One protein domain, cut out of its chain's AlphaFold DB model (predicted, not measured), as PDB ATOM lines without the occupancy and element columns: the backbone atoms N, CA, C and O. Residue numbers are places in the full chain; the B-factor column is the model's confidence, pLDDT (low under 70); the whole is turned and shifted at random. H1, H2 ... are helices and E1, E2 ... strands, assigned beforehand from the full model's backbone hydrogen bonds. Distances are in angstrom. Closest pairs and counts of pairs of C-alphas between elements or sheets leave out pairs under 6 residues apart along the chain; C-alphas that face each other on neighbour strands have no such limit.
ATOM      1  N   ASP A 243      37.417 -10.537 -24.970       84.38
ATOM      2  CA  ASP A 243      37.390 -11.972 -24.675       84.38
ATOM      3  C   ASP A 243      36.327 -12.284 -23.612       84.38
ATOM      4  O   ASP A 243      35.746 -13.368 -23.594       84.38
ATOM      5  N   LEU A 244      36.089 -11.329 -22.704       90.19
ATOM      6  CA  LEU A 244      35.138 -11.448 -21.607       90.19
ATOM      7  C   LEU A 244      34.272 -10.193 -21.491       90.19
ATOM      8  O   LEU A 244      34.772  -9.092 -21.253       90.19
ATOM      9  N   LEU A 245      32.959 -10.378 -21.595       89.31
ATOM     10  CA  LEU A 245      31.967  -9.325 -21.410       89.31
ATOM     11  C   LEU A 245      31.189  -9.568 -20.115       89.31
ATOM     12  O   LEU A 245      30.497 -10.575 -19.977       89.31
ATOM     13  N   GLY A 246      31.280  -8.634 -19.173       92.12
ATOM     14  CA  GLY A 246      30.345  -8.548 -18.058       92.12
ATOM     15  C   GLY A 246      29.165  -7.651 -18.424       92.12
ATOM     16  O   GLY A 246      29.346  -6.638 -19.095       92.12
ATOM     17  N   VAL A 247      27.961  -8.012 -17.984       91.31
ATOM     18  CA  VAL A 247      26.735  -7.251 -18.265       91.31
ATOM     19  C   VAL A 247      25.957  -7.045 -16.969       91.31
ATOM     20  O   VAL A 247      25.706  -7.997 -16.232       91.31
ATOM     21  N   GLY A 248      25.568  -5.803 -16.697       92.81
ATOM     22  CA  GLY A 248      24.601  -5.428 -15.673       92.81
ATOM     23  C   GLY A 248      23.381  -4.792 -16.328       92.81
ATOM     24  O   GLY A 248      23.532  -3.856 -17.106       92.81
ATOM     25  N   MET A 249      22.183  -5.289 -16.021       90.88
ATOM     26  CA  MET A 249      20.921  -4.724 -16.508       90.88
ATOM     27  C   MET A 249      20.011  -4.455 -15.320       90.88
ATOM     28  O   MET A 249      19.456  -5.379 -14.729       90.88
ATOM     29  N   ASP A 250      19.859  -3.184 -14.966       89.94
ATOM     30  CA  ASP A 250      19.109  -2.785 -13.783       89.94
ATOM     31  C   ASP A 250      18.345  -1.484 -14.038       89.94
ATOM     32  O   ASP A 250      18.687  -0.687 -14.912       89.94
ATOM     33  N   ARG A 251      17.318  -1.225 -13.229       88.81
ATOM     34  CA  ARG A 251      16.839   0.151 -13.058       88.81
ATOM     35  C   ARG A 251      17.901   0.940 -12.294       88.81
ATOM     36  O   ARG A 251      18.561   0.377 -11.418       88.81
ATOM     37  N   LEU A 252      18.012   2.236 -12.570       90.00
ATOM     38  CA  LEU A 252      18.754   3.147 -11.701       90.00
ATOM     39  C   LEU A 252      18.065   3.168 -10.326       90.00
ATOM     40  O   LEU A 252      16.995   3.752 -10.178       90.00
ATOM     41  N   ASP A 253      18.619   2.444  -9.355       91.75
ATOM     42  CA  ASP A 253      18.028   2.239  -8.031       91.75
ATOM     43  C   ASP A 253      19.130   1.843  -7.035       91.75
ATOM     44  O   ASP A 253      19.926   0.934  -7.291       91.75
ATOM     45  N   TYR A 254      19.188   2.523  -5.888       91.94
ATOM     46  CA  TYR A 254      20.253   2.337  -4.891       91.94
ATOM     47  C   TYR A 254      20.240   0.946  -4.246       91.94
ATOM     48  O   TYR A 254      21.236   0.515  -3.670       91.94
ATOM     49  N   THR A 255      19.145   0.199  -4.390       93.69
ATOM     50  CA  THR A 255      19.020  -1.178  -3.889       93.69
ATOM     51  C   THR A 255      19.833  -2.200  -4.693       93.69
ATOM     52  O   THR A 255      19.945  -3.353  -4.281       93.69
ATOM     53  N   LYS A 256      20.397  -1.814  -5.846       93.88
ATOM     54  CA  LYS A 256      21.053  -2.736  -6.795       93.88
ATOM     55  C   LYS A 256      22.566  -2.859  -6.632       93.88
ATOM     56  O   LYS A 256      23.193  -3.633  -7.352       93.88
ATOM     57  N   GLY A 257      23.156  -2.111  -5.697       94.56
ATOM     58  CA  GLY A 257      24.598  -2.153  -5.442       94.56
ATOM     59  C   GLY A 257      25.440  -1.734  -6.655       94.56
ATOM     60  O   GLY A 257      26.524  -2.274  -6.877       94.56
ATOM     61  N   LEU A 258      24.919  -0.816  -7.481       94.69
ATOM     62  CA  LEU A 258      25.546  -0.413  -8.745       94.69
ATOM     63  C   LEU A 258      26.952   0.185  -8.534       94.69
ATOM     64  O   LEU A 258      27.878  -0.267  -9.213       94.69
ATOM     65  N   PRO A 259      27.182   1.099  -7.564       95.38
ATOM     66  CA  PRO A 259      28.524   1.631  -7.319       95.38
ATOM     67  C   PRO A 259      29.506   0.546  -6.870       95.38
ATOM     68  O   PRO A 259      30.656   0.511  -7.302       95.38
ATOM     69  N   GLN A 260      29.057  -0.382  -6.021       96.69
ATOM     70  CA  GLN A 260      29.865  -1.502  -5.539       96.69
ATOM     71  C   GLN A 260      30.263  -2.427  -6.692       96.69
ATOM     72  O   GLN A 260      31.399  -2.896  -6.733       96.69
ATOM     73  N   ARG A 261      29.365  -2.642  -7.660       96.75
ATOM     74  CA  ARG A 261      29.647  -3.424  -8.864       96.75
ATOM     75  C   ARG A 261      30.738  -2.784  -9.726       96.75
ATOM     76  O   ARG A 261      31.664  -3.481 -10.127       96.75
ATOM     77  N   LEU A 262      30.681  -1.469  -9.957       96.75
ATOM     78  CA  LEU A 262      31.736  -0.760 -10.696       96.75
ATOM     79  C   LEU A 262      33.069  -0.767  -9.936       96.75
ATOM     80  O   LEU A 262      34.111  -1.054 -10.517       96.75
ATOM     81  N   ARG A 263      33.046  -0.564  -8.614       97.81
ATOM     82  CA  ARG A 263      34.248  -0.701  -7.772       97.81
ATOM     83  C   ARG A 263      34.845  -2.111  -7.842       97.81
ATOM     84  O   ARG A 263      36.062  -2.254  -7.834       97.81
ATOM     85  N   ALA A 264      34.021  -3.153  -7.955       97.88
ATOM     86  CA  ALA A 264      34.512  -4.516  -8.153       97.88
ATOM     87  C   ALA A 264      35.211  -4.694  -9.514       97.88
ATOM     88  O   ALA A 264      36.208  -5.408  -9.585       97.88
ATOM     89  N   VAL A 265      34.752  -4.009 -10.570       97.12
ATOM     90  CA  VAL A 265      35.453  -3.963 -11.867       97.12
ATOM     91  C   VAL A 265      36.820  -3.282 -11.734       97.12
ATOM     92  O   VAL A 265      37.810  -3.822 -12.225       97.12
ATOM     93  N   ASP A 266      36.906  -2.152 -11.025       97.75
ATOM     94  CA  ASP A 266      38.189  -1.487 -10.738       97.75
ATOM     95  C   ASP A 266      39.164  -2.435 -10.018       97.75
ATOM     96  O   ASP A 266      40.308  -2.620 -10.438       97.75
ATOM     97  N   GLN A 267      38.686  -3.112  -8.968       98.31
ATOM     98  CA  GLN A 267      39.487  -4.076  -8.209       98.31
ATOM     99  C   GLN A 267      39.912  -5.286  -9.047       98.31
ATOM    100  O   GLN A 267      41.053  -5.739  -8.931       98.31
ATOM    101  N   LEU A 268      39.039  -5.787  -9.926       97.75
ATOM    102  CA  LEU A 268      39.375  -6.865 -10.852       97.75
ATOM    103  C   LEU A 268      40.550  -6.463 -11.752       97.75
ATOM    104  O   LEU A 268      41.522  -7.208 -11.853       97.75
ATOM    105  N   LEU A 269      40.498  -5.278 -12.362       97.38
ATOM    106  CA  LEU A 269      41.544  -4.790 -13.271       97.38
ATOM    107  C   LEU A 269      42.848  -4.434 -12.546       97.38
ATOM    108  O   LEU A 269      43.937  -4.556 -13.123       97.38
ATOM    109  N   LEU A 270      42.761  -4.051 -11.270       97.81
ATOM    110  CA  LEU A 270      43.921  -3.888 -10.399       97.81
ATOM    111  C   LEU A 270      44.636  -5.225 -10.171       97.81
ATOM    112  O   LEU A 270      45.852  -5.297 -10.345       97.81
ATOM    113  N   GLN A 271      43.889  -6.272  -9.820       98.12
ATOM    114  CA  GLN A 271      44.434  -7.585  -9.457       98.12
ATOM    115  C   GLN A 271      44.813  -8.450 -10.667       98.12
ATOM    116  O   GLN A 271      45.684  -9.313 -10.562       98.12
ATOM    117  N   ARG A 272      44.170  -8.239 -11.819       96.94
ATOM    118  CA  ARG A 272      44.309  -9.073 -13.020       96.94
ATOM    119  C   ARG A 272      44.732  -8.244 -14.222       96.94
ATOM    120  O   ARG A 272      43.929  -7.877 -15.078       96.94
ATOM    121  N   ALA A 273      46.032  -7.967 -14.293       95.75
ATOM    122  CA  ALA A 273      46.623  -7.246 -15.417       95.75
ATOM    123  C   ALA A 273      46.403  -7.954 -16.766       95.75
ATOM    124  O   ALA A 273      46.304  -7.291 -17.792       95.75
ATOM    125  N   ASP A 274      46.258  -9.280 -16.757       95.06
ATOM    126  CA  ASP A 274      45.985 -10.113 -17.930       95.06
ATOM    127  C   ASP A 274      44.574  -9.942 -18.516       95.06
ATOM    128  O   ASP A 274      44.318 -10.441 -19.611       95.06
ATOM    129  N   LEU A 275      43.665  -9.256 -17.811       93.88
ATOM    130  CA  LEU A 275      42.322  -8.920 -18.296       93.88
ATOM    131  C   LEU A 275      42.239  -7.517 -18.911       93.88
ATOM    132  O   LEU A 275      41.225  -7.171 -19.522       93.88
ATOM    133  N   ARG A 276      43.289  -6.699 -18.782       93.50
ATOM    134  CA  ARG A 276      43.322  -5.353 -19.366       93.50
ATOM    135  C   ARG A 276      43.341  -5.455 -20.894       93.50
ATOM    136  O   ARG A 276      44.056  -6.282 -21.448       93.50
ATOM    137  N   GLY A 277      42.495  -4.679 -21.568       89.06
ATOM    138  CA  GLY A 277      42.257  -4.777 -23.016       89.06
ATOM    139  C   GLY A 277      41.378  -5.956 -23.455       89.06
ATOM    140  O   GLY A 277      40.910  -5.966 -24.590       89.06
ATOM    141  N   ARG A 278      41.119  -6.933 -22.573       90.62
ATOM    142  CA  ARG A 278      40.412  -8.191 -22.890       90.62
ATOM    143  C   ARG A 278      39.055  -8.314 -22.201       90.62
ATOM    144  O   ARG A 278      38.196  -9.054 -22.666       90.62
ATOM    145  N   PHE A 279      38.852  -7.587 -21.108       92.62
ATOM    146  CA  PHE A 279      37.588  -7.511 -20.390       92.62
ATOM    147  C   PHE A 279      36.877  -6.180 -20.654       92.62
ATOM    148  O   PHE A 279      37.508  -5.120 -20.674       92.62
ATOM    149  N   ARG A 280      35.553  -6.221 -20.812       91.12
ATOM    150  CA  ARG A 280      34.680  -5.038 -20.767       91.12
ATOM    151  C   ARG A 280      33.468  -5.327 -19.890       91.12
ATOM    152  O   ARG A 280      32.946  -6.438 -19.895       91.12
ATOM    153  N   PHE A 281      32.998  -4.318 -19.173       93.38
ATOM    154  CA  PHE A 281      31.775  -4.353 -18.389       93.38
ATOM    155  C   PHE A 281      30.763  -3.367 -18.965       93.38
ATOM    156  O   PHE A 281      31.036  -2.175 -19.061       93.38
ATOM    157  N   MET A 282      29.586  -3.853 -19.336       90.69
ATOM    158  CA  MET A 282      28.481  -3.024 -19.793       90.69
ATOM    159  C   MET A 282      27.457  -2.863 -18.673       90.69
ATOM    160  O   MET A 282      26.851  -3.843 -18.244       90.69
ATOM    161  N   GLN A 283      27.218  -1.627 -18.244       92.12
ATOM    162  CA  GLN A 283      26.141  -1.288 -17.321       92.12
ATOM    163  C   GLN A 283      25.006  -0.609 -18.088       92.12
ATOM    164  O   GLN A 283      25.081   0.565 -18.447       92.12
ATOM    165  N   GLN A 284      23.932  -1.358 -18.306       87.31
ATOM    166  CA  GLN A 284      22.681  -0.842 -18.834       87.31
ATOM    167  C   GLN A 284      21.801  -0.357 -17.685       87.31
ATOM    168  O   GLN A 284      21.530  -1.112 -16.744       87.31
ATOM    169  N   LEU A 285      21.317   0.881 -17.788       85.62
ATOM    170  CA  LEU A 285      20.381   1.452 -16.826       85.62
ATOM    171  C   LEU A 285      19.050   1.767 -17.505       85.62
ATOM    172  O   LEU A 285      19.007   2.407 -18.555       85.62
ATOM    173  N   ALA A 286      17.954   1.304 -16.912       81.75
ATOM    174  CA  ALA A 286      16.626   1.805 -17.239       81.75
ATOM    175  C   ALA A 286      16.326   3.028 -16.363       81.75
ATOM    176  O   ALA A 286      16.444   2.959 -15.132       81.75
ATOM    177  N   ASN A 287      15.924   4.136 -16.995       72.19
ATOM    178  CA  ASN A 287      15.529   5.346 -16.281       72.19
ATOM    179  C   ASN A 287      14.359   5.049 -15.339       72.19
ATOM    180  O   ASN A 287      13.367   4.426 -15.714       72.19
ATOM    181  N   SER A 288      14.490   5.498 -14.096       69.50
ATOM    182  CA  SER A 288      13.499   5.289 -13.049       69.50
ATOM    183  C   SER A 288      13.575   6.455 -12.073       69.50
ATOM    184  O   SER A 288      14.633   6.694 -11.502       69.50
ATOM    185  N   ARG A 289      12.448   7.151 -11.858       74.00
ATOM    186  CA  ARG A 289      12.276   8.154 -10.784       74.00
ATOM    187  C   ARG A 289      13.328   9.281 -10.795       74.00
ATOM    188  O   ARG A 289      13.764   9.729  -9.741       74.00
ATOM    189  N   GLY A 290      13.735   9.735 -11.982       69.19
ATOM    190  CA  GLY A 290      14.855  10.674 -12.152       69.19
ATOM    191  C   GLY A 290      14.674  12.051 -11.496       69.19
ATOM    192  O   GLY A 290      15.654  12.758 -11.299       69.19
ATOM    193  N   HIS A 291      13.448  12.429 -11.130       75.31
ATOM    194  CA  HIS A 291      13.146  13.662 -10.395       75.31
ATOM    195  C   HIS A 291      13.398  13.558  -8.884       75.31
ATOM    196  O   HIS A 291      13.400  14.577  -8.199       75.31
ATOM    197  N   ILE A 292      13.614  12.352  -8.352       83.69
ATOM    198  CA  ILE A 292      13.924  12.134  -6.937       83.69
ATOM    199  C   ILE A 292      15.435  12.315  -6.721       83.69
ATOM    200  O   ILE A 292      16.250  11.644  -7.359       83.69
ATOM    201  N   GLY A 293      15.816  13.208  -5.802       84.38
ATOM    202  CA  GLY A 293      17.204  13.648  -5.614       84.38
ATOM    203  C   GLY A 293      18.199  12.517  -5.334       84.38
ATOM    204  O   GLY A 293      19.298  12.516  -5.886       84.38
ATOM    205  N   GLU A 294      17.805  11.511  -4.551       85.44
ATOM    206  CA  GLU A 294      18.640  10.353  -4.219       85.44
ATOM    207  C   GLU A 294      19.004   9.518  -5.467       85.44
ATOM    208  O   GLU A 294      20.104   8.973  -5.557       85.44
ATOM    209  N   TYR A 295      18.115   9.458  -6.466       86.81
ATOM    210  CA  TYR A 295      18.365   8.763  -7.735       86.81
ATOM    211  C   TYR A 295      19.287   9.580  -8.646       86.81
ATOM    212  O   TYR A 295      20.171   9.015  -9.288       86.81
ATOM    213  N   GLY A 296      19.128  10.907  -8.659       87.00
ATOM    214  CA  GLY A 296      20.039  11.810  -9.368       87.00
ATOM    215  C   GLY A 296      21.470  11.741  -8.825       87.00
ATOM    216  O   GLY A 296      22.419  11.643  -9.601       87.00
ATOM    217  N   ALA A 297      21.629  11.706  -7.499       90.12
ATOM    218  CA  ALA A 297      22.933  11.552  -6.853       90.12
ATOM    219  C   ALA A 297      23.600  10.211  -7.203       90.12
ATOM    220  O   ALA A 297      24.779  10.182  -7.550       90.12
ATOM    221  N   LEU A 298      22.833   9.114  -7.180       91.12
ATOM    222  CA  LEU A 298      23.321   7.799  -7.596       91.12
ATOM    223  C   LEU A 298      23.781   7.797  -9.058       91.12
ATOM    224  O   LEU A 298      24.819   7.224  -9.372       91.12
ATOM    225  N   HIS A 299      23.025   8.431  -9.957       90.31
ATOM    226  CA  HIS A 299      23.413   8.522 -11.362       90.31
ATOM    227  C   HIS A 299      24.754   9.242 -11.531       90.31
ATOM    228  O   HIS A 299      25.644   8.721 -12.202       90.31
ATOM    229  N   ALA A 300      24.925  10.387 -10.864       90.62
ATOM    230  CA  ALA A 300      26.172  11.143 -10.894       90.62
ATOM    231  C   ALA A 300      27.360  10.343 -10.325       90.62
ATOM    232  O   ALA A 300      28.450  10.392 -10.890       90.62
ATOM    233  N   GLU A 301      27.157   9.572  -9.248       93.75
ATOM    234  CA  GLU A 301      28.191   8.681  -8.698       93.75
ATOM    235  C   GLU A 301      28.609   7.604  -9.711       93.75
ATOM    236  O   GLU A 301      29.800   7.327  -9.860       93.75
ATOM    237  N   LEU A 302      27.651   6.998 -10.419       93.31
ATOM    238  CA  LEU A 302      27.934   5.953 -11.406       93.31
ATOM    239  C   LEU A 302      28.709   6.479 -12.612       93.31
ATOM    240  O   LEU A 302      29.663   5.826 -13.033       93.31
ATOM    241  N   GLU A 303      28.333   7.648 -13.134       92.19
ATOM    242  CA  GLU A 303      29.059   8.292 -14.232       92.19
ATOM    243  C   GLU A 303      30.492   8.641 -13.805       92.19
ATOM    244  O   GLU A 303      31.446   8.247 -14.476       92.19
ATOM    245  N   ALA A 304      30.667   9.250 -12.627       94.81
ATOM    246  CA  ALA A 304      31.993   9.574 -12.101       94.81
ATOM    247  C   ALA A 304      32.874   8.325 -11.901       94.81
ATOM    248  O   ALA A 304      34.051   8.332 -12.262       94.81
ATOM    249  N   LEU A 305      32.312   7.232 -11.364       96.12
ATOM    250  CA  LEU A 305      33.030   5.962 -11.207       96.12
ATOM    251  C   LEU A 305      33.412   5.353 -12.559       96.12
ATOM    252  O   LEU A 305      34.536   4.880 -12.719       96.12
ATOM    253  N   ALA A 306      32.504   5.352 -13.537       94.88
ATOM    254  CA  ALA A 306      32.790   4.826 -14.868       94.88
ATOM    255  C   ALA A 306      33.913   5.623 -15.552       94.88
ATOM    256  O   ALA A 306      34.857   5.026 -16.076       94.88
ATOM    257  N   GLU A 307      33.861   6.956 -15.492       94.69
ATOM    258  CA  GLU A 307      34.911   7.842 -16.002       94.69
ATOM    259  C   GLU A 307      36.255   7.603 -15.307       94.69
ATOM    260  O   GLU A 307      37.290   7.505 -15.972       94.69
ATOM    261  N   GLU A 308      36.259   7.467 -13.980       96.50
ATOM    262  CA  GLU A 308      37.475   7.210 -13.212       96.50
ATOM    263  C   GLU A 308      38.138   5.890 -13.627       96.50
ATOM    264  O   GLU A 308      39.339   5.873 -13.914       96.50
ATOM    265  N   ILE A 309      37.358   4.810 -13.719       96.50
ATOM    266  CA  ILE A 309      37.839   3.481 -14.120       96.50
ATOM    267  C   ILE A 309      38.354   3.516 -15.562       96.50
ATOM    268  O   ILE A 309      39.441   3.005 -15.846       96.50
ATOM    269  N   ASN A 310      37.610   4.152 -16.470       95.31
ATOM    270  CA  ASN A 310      37.996   4.276 -17.873       95.31
ATOM    271  C   ASN A 310      39.280   5.089 -18.044       95.31
ATOM    272  O   ASN A 310      40.142   4.698 -18.820       95.31
ATOM    273  N   ARG A 311      39.458   6.173 -17.287       96.25
ATOM    274  CA  ARG A 311      40.694   6.967 -17.299       96.25
ATOM    275  C   ARG A 311      41.879   6.210 -16.701       96.25
ATOM    276  O   ARG A 311      43.006   6.397 -17.147       96.25
ATOM    277  N   ARG A 312      41.646   5.404 -15.662       97.06
ATOM    278  CA  ARG A 312      42.704   4.673 -14.957       97.06
ATOM    279  C   ARG A 312      43.245   3.498 -15.764       97.06
ATOM    280  O   ARG A 312      44.450   3.258 -15.735       97.06
ATOM    281  N   TRP A 313      42.361   2.745 -16.414       96.12
ATOM    282  CA  TRP A 313      42.734   1.496 -17.081       96.12
ATOM    283  C   TRP A 313      42.610   1.545 -18.594       96.12
ATOM    284  O   TRP A 313      43.360   0.840 -19.260       96.12
ATOM    285  N   GLY A 314      41.663   2.318 -19.120       91.62
ATOM    286  CA  GLY A 314      41.414   2.404 -20.550       91.62
ATOM    287  C   GLY A 314      42.515   3.134 -21.312       91.62
ATOM    288  O   GLY A 314      43.419   3.751 -20.746       91.62
ATOM    289  N   ASP A 315      42.409   3.066 -22.632       87.25
ATOM    290  CA  ASP A 315      43.281   3.744 -23.584       87.25
ATOM    291  C   ASP A 315      42.460   4.264 -24.782       87.25
ATOM    292  O   ASP A 315      41.228   4.286 -24.753       87.25
ATOM    293  N   GLY A 316      43.128   4.715 -25.849       82.31
ATOM    294  CA  GLY A 316      42.455   5.245 -27.043       82.31
ATOM    295  C   GLY A 316      41.597   4.231 -27.816       82.31
ATOM    296  O   GLY A 316      40.838   4.630 -28.697       82.31
ATOM    297  N   HIS A 317      41.705   2.936 -27.512       82.12
ATOM    298  CA  HIS A 317      41.037   1.845 -28.223       82.12
ATOM    299  C   HIS A 317      40.161   0.967 -27.313       82.12
ATOM    300  O   HIS A 317      39.315   0.215 -27.806       82.12
ATOM    301  N   TRP A 318      40.333   1.057 -25.993       87.12
ATOM    302  CA  TRP A 318      39.633   0.240 -25.011       87.12
ATOM    303  C   TRP A 318      39.118   1.067 -23.834       87.12
ATOM    304  O   TRP A 318      39.875   1.732 -23.134       87.12
ATOM    305  N   GLN A 319      37.818   0.941 -23.566       89.81
ATOM    306  CA  GLN A 319      37.194   1.395 -22.327       89.81
ATOM    307  C   GLN A 319      36.700   0.172 -21.539       89.81
ATOM    308  O   GLN A 319      35.910  -0.610 -22.082       89.81
ATOM    309  N   PRO A 320      37.154  -0.039 -20.290       91.81
ATOM    310  CA  PRO A 320      36.707  -1.155 -19.461       91.81
ATOM    311  C   PRO A 320      35.230  -1.088 -19.070       91.81
ATOM    312  O   PRO A 320      34.643  -2.143 -18.853       91.81
ATOM    313  N   VAL A 321      34.629   0.101 -18.958       93.00
ATOM    314  CA  VAL A 321      33.230   0.278 -18.548       93.00
ATOM    315  C   VAL A 321      32.460   1.043 -19.619       93.00
ATOM    316  O   VAL A 321      32.811   2.168 -19.966       93.00
ATOM    317  N   LEU A 322      31.373   0.445 -20.096       87.56
ATOM    318  CA  LEU A 322      30.395   1.077 -20.976       87.56
ATOM    319  C   LEU A 322      29.133   1.372 -20.154       87.56
ATOM    320  O   LEU A 322      28.404   0.444 -19.799       87.56
ATOM    321  N   SER A 323      28.889   2.644 -19.828       73.62
ATOM    322  CA  SER A 323      27.631   3.098 -19.215       73.62
ATOM    323  C   SER A 323      26.677   3.530 -20.322       73.62
ATOM    324  O   SER A 323      27.025   4.375 -21.147       73.62
ATOM    325  N   ALA A 324      25.482   2.945 -20.371       61.09
ATOM    326  CA  ALA A 324      24.423   3.409 -21.257       61.09
ATOM    327  C   ALA A 324      23.192   3.799 -20.435       61.09
ATOM    328  O   ALA A 324      22.462   2.949 -19.921       61.09
ATOM    329  N   ALA A 325      22.942   5.106 -20.362       50.06
ATOM    330  CA  ALA A 325      21.740   5.693 -19.768       50.06
ATOM    331  C   ALA A 325      20.513   5.675 -20.712       50.06
ATOM    332  O   ALA A 325      19.483   6.278 -20.415       50.06
ATOM    333  N   SER A 326      20.606   5.015 -21.874       43.81
ATOM    334  CA  SER A 326      19.546   4.977 -22.894       43.81
ATOM    335  C   SER A 326      19.031   3.557 -23.117       43.81
ATOM    336  O   SER A 326      19.777   2.602 -22.945       43.81
ATOM    337  N   SER A 327      17.744   3.417 -23.454       40.84
ATOM    338  CA  SER A 327      17.041   2.134 -23.603       40.84
ATOM    339  C   SER A 327      17.816   1.099 -24.426       40.84
ATOM    340  O   SER A 327      18.459   1.435 -25.410       40.84
ATOM    341  N   VAL A 328      17.664  -0.187 -24.105       43.03
ATOM    342  CA  VAL A 328      18.272  -1.301 -24.859       43.03
ATOM    343  C   VAL A 328      18.005  -1.204 -26.376       43.03
ATOM    344  O   VAL A 328      18.858  -1.570 -27.178       43.03
ATOM    345  N   SER A 329      16.868  -0.636 -26.790       38.38
ATOM    346  CA  SER A 329      16.514  -0.395 -28.195       38.38
ATOM    347  C   SER A 329      17.383   0.647 -28.907       38.38
ATOM    348  O   SER A 329      17.604   0.502 -30.103       38.38
ATOM    349  N   SER A 330      17.933   1.652 -28.215       36.81
ATOM    350  CA  SER A 330      18.892   2.592 -28.823       36.81
ATOM    351  C   SER A 330      20.275   1.973 -29.028       36.81
ATOM    352  O   SER A 330      21.134   2.584 -29.661       36.81
ATOM    353  N   LEU A 331      20.480   0.750 -28.531       37.19
ATOM    354  CA  LEU A 331      21.706  -0.013 -28.705       37.19
ATOM    355  C   LEU A 331      21.544  -1.274 -29.577       37.19
ATOM    356  O   LEU A 331      22.571  -1.854 -29.925       37.19
ATOM    357  N   ILE A 332      20.324  -1.688 -29.976       36.41
ATOM    358  CA  ILE A 332      20.029  -2.882 -30.826       36.41
ATOM    359  C   ILE A 332      19.810  -2.550 -32.315       36.41
ATOM    360  O   ILE A 332      19.596  -1.360 -32.634       36.41
TER     361      ILE A 332
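What this domain is: This is residues 243 to 332 of the 332 residues of a protein of Synechococcus sp. CBW1108 (UniProt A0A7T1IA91). A small slab of two layers: one sheet of three parallel strands, E1, E2 and E3, with two helices, H1 and H2, side by side over one of its faces and no named helix over the other. Strands and helices run along the longest axis, and the last residues, 325 to 332, run off from E3 on the side of the sheet away from the helices. The printed part has 90 residues, with two named helices and three named strands in the order E1, H1, E2, H2, E3; the sheet's order is E1, E2, E3, and the class is mixed, helices and strands. It is compact, with a radius of gyration of the C-alphas of 13.2 A, and the C-alphas span 40 by 27 by 21 A.

How they stand to each other: E1, residues 244 to 251, is an edge strand, parallel to its neighbour E2, residues 279 to 286, at 14 degrees; N 246 and O 280 are 2.8 A apart and N 282 and O 246 2.8 A, both within hydrogen-bond range. On the other side of E2 is the second edge strand, E3, residues 321 to 324, parallel to it at 21 degrees, with N 322 and O 281 2.8 A apart, within hydrogen-bond range. E1 and E3 are apart. H1, residues 258 to 271, is on the sheet over E2 at a height over the sheet of 10.3 A, and runs along the strands, at 5 degrees to E2 on the local plane; its closest C-alphas to E2 are those of Val 265 and Phe 281, 7.5 A apart. H2, residues 293 to 313, is on the same face, over E3, at a height of 10.1 A, and runs along the strands, at 23 degrees to E3 on the local plane; the closest C-alphas are those of Ala 306 and Val 321, 5.9 A apart. H1 and H2 touch, their closest C-alphas being those of Pro 259 and Leu 302, 6.0 A apart; they run the same way at a shallow tilt of 13 degrees. E1, H1, E2 and E2, H2, E3 are strand-helix-strand units, two parallel neighbour strands with a helix between them in the chain, each with a right-handed crossover. In H1 and H2 every O i to N i+4 pair is within hydrogen-bond range.

Where its parts are: E1 begins at C-alpha 244 (35.138, -11.448, -21.607) and is 23.3 A long. H1 measures 20.2 A, E2 23.2 A and H2 30.5 A, from C-alpha 293 (17.204, 13.648, -5.614). E3, 9.7 A, ends at C-alpha 324 (24.423, 3.409, -21.257).

The domain as a whole: The two C-alphas farthest apart, those of Asp 274 and His 291, are 41.2 A apart. The printed part has no cut, ends at the chain's last residue, 332, and its four links between named elements are short. Mean pLDDT of the printed part is 86.0; residues 288, 290 and 324 to 332 are under 70.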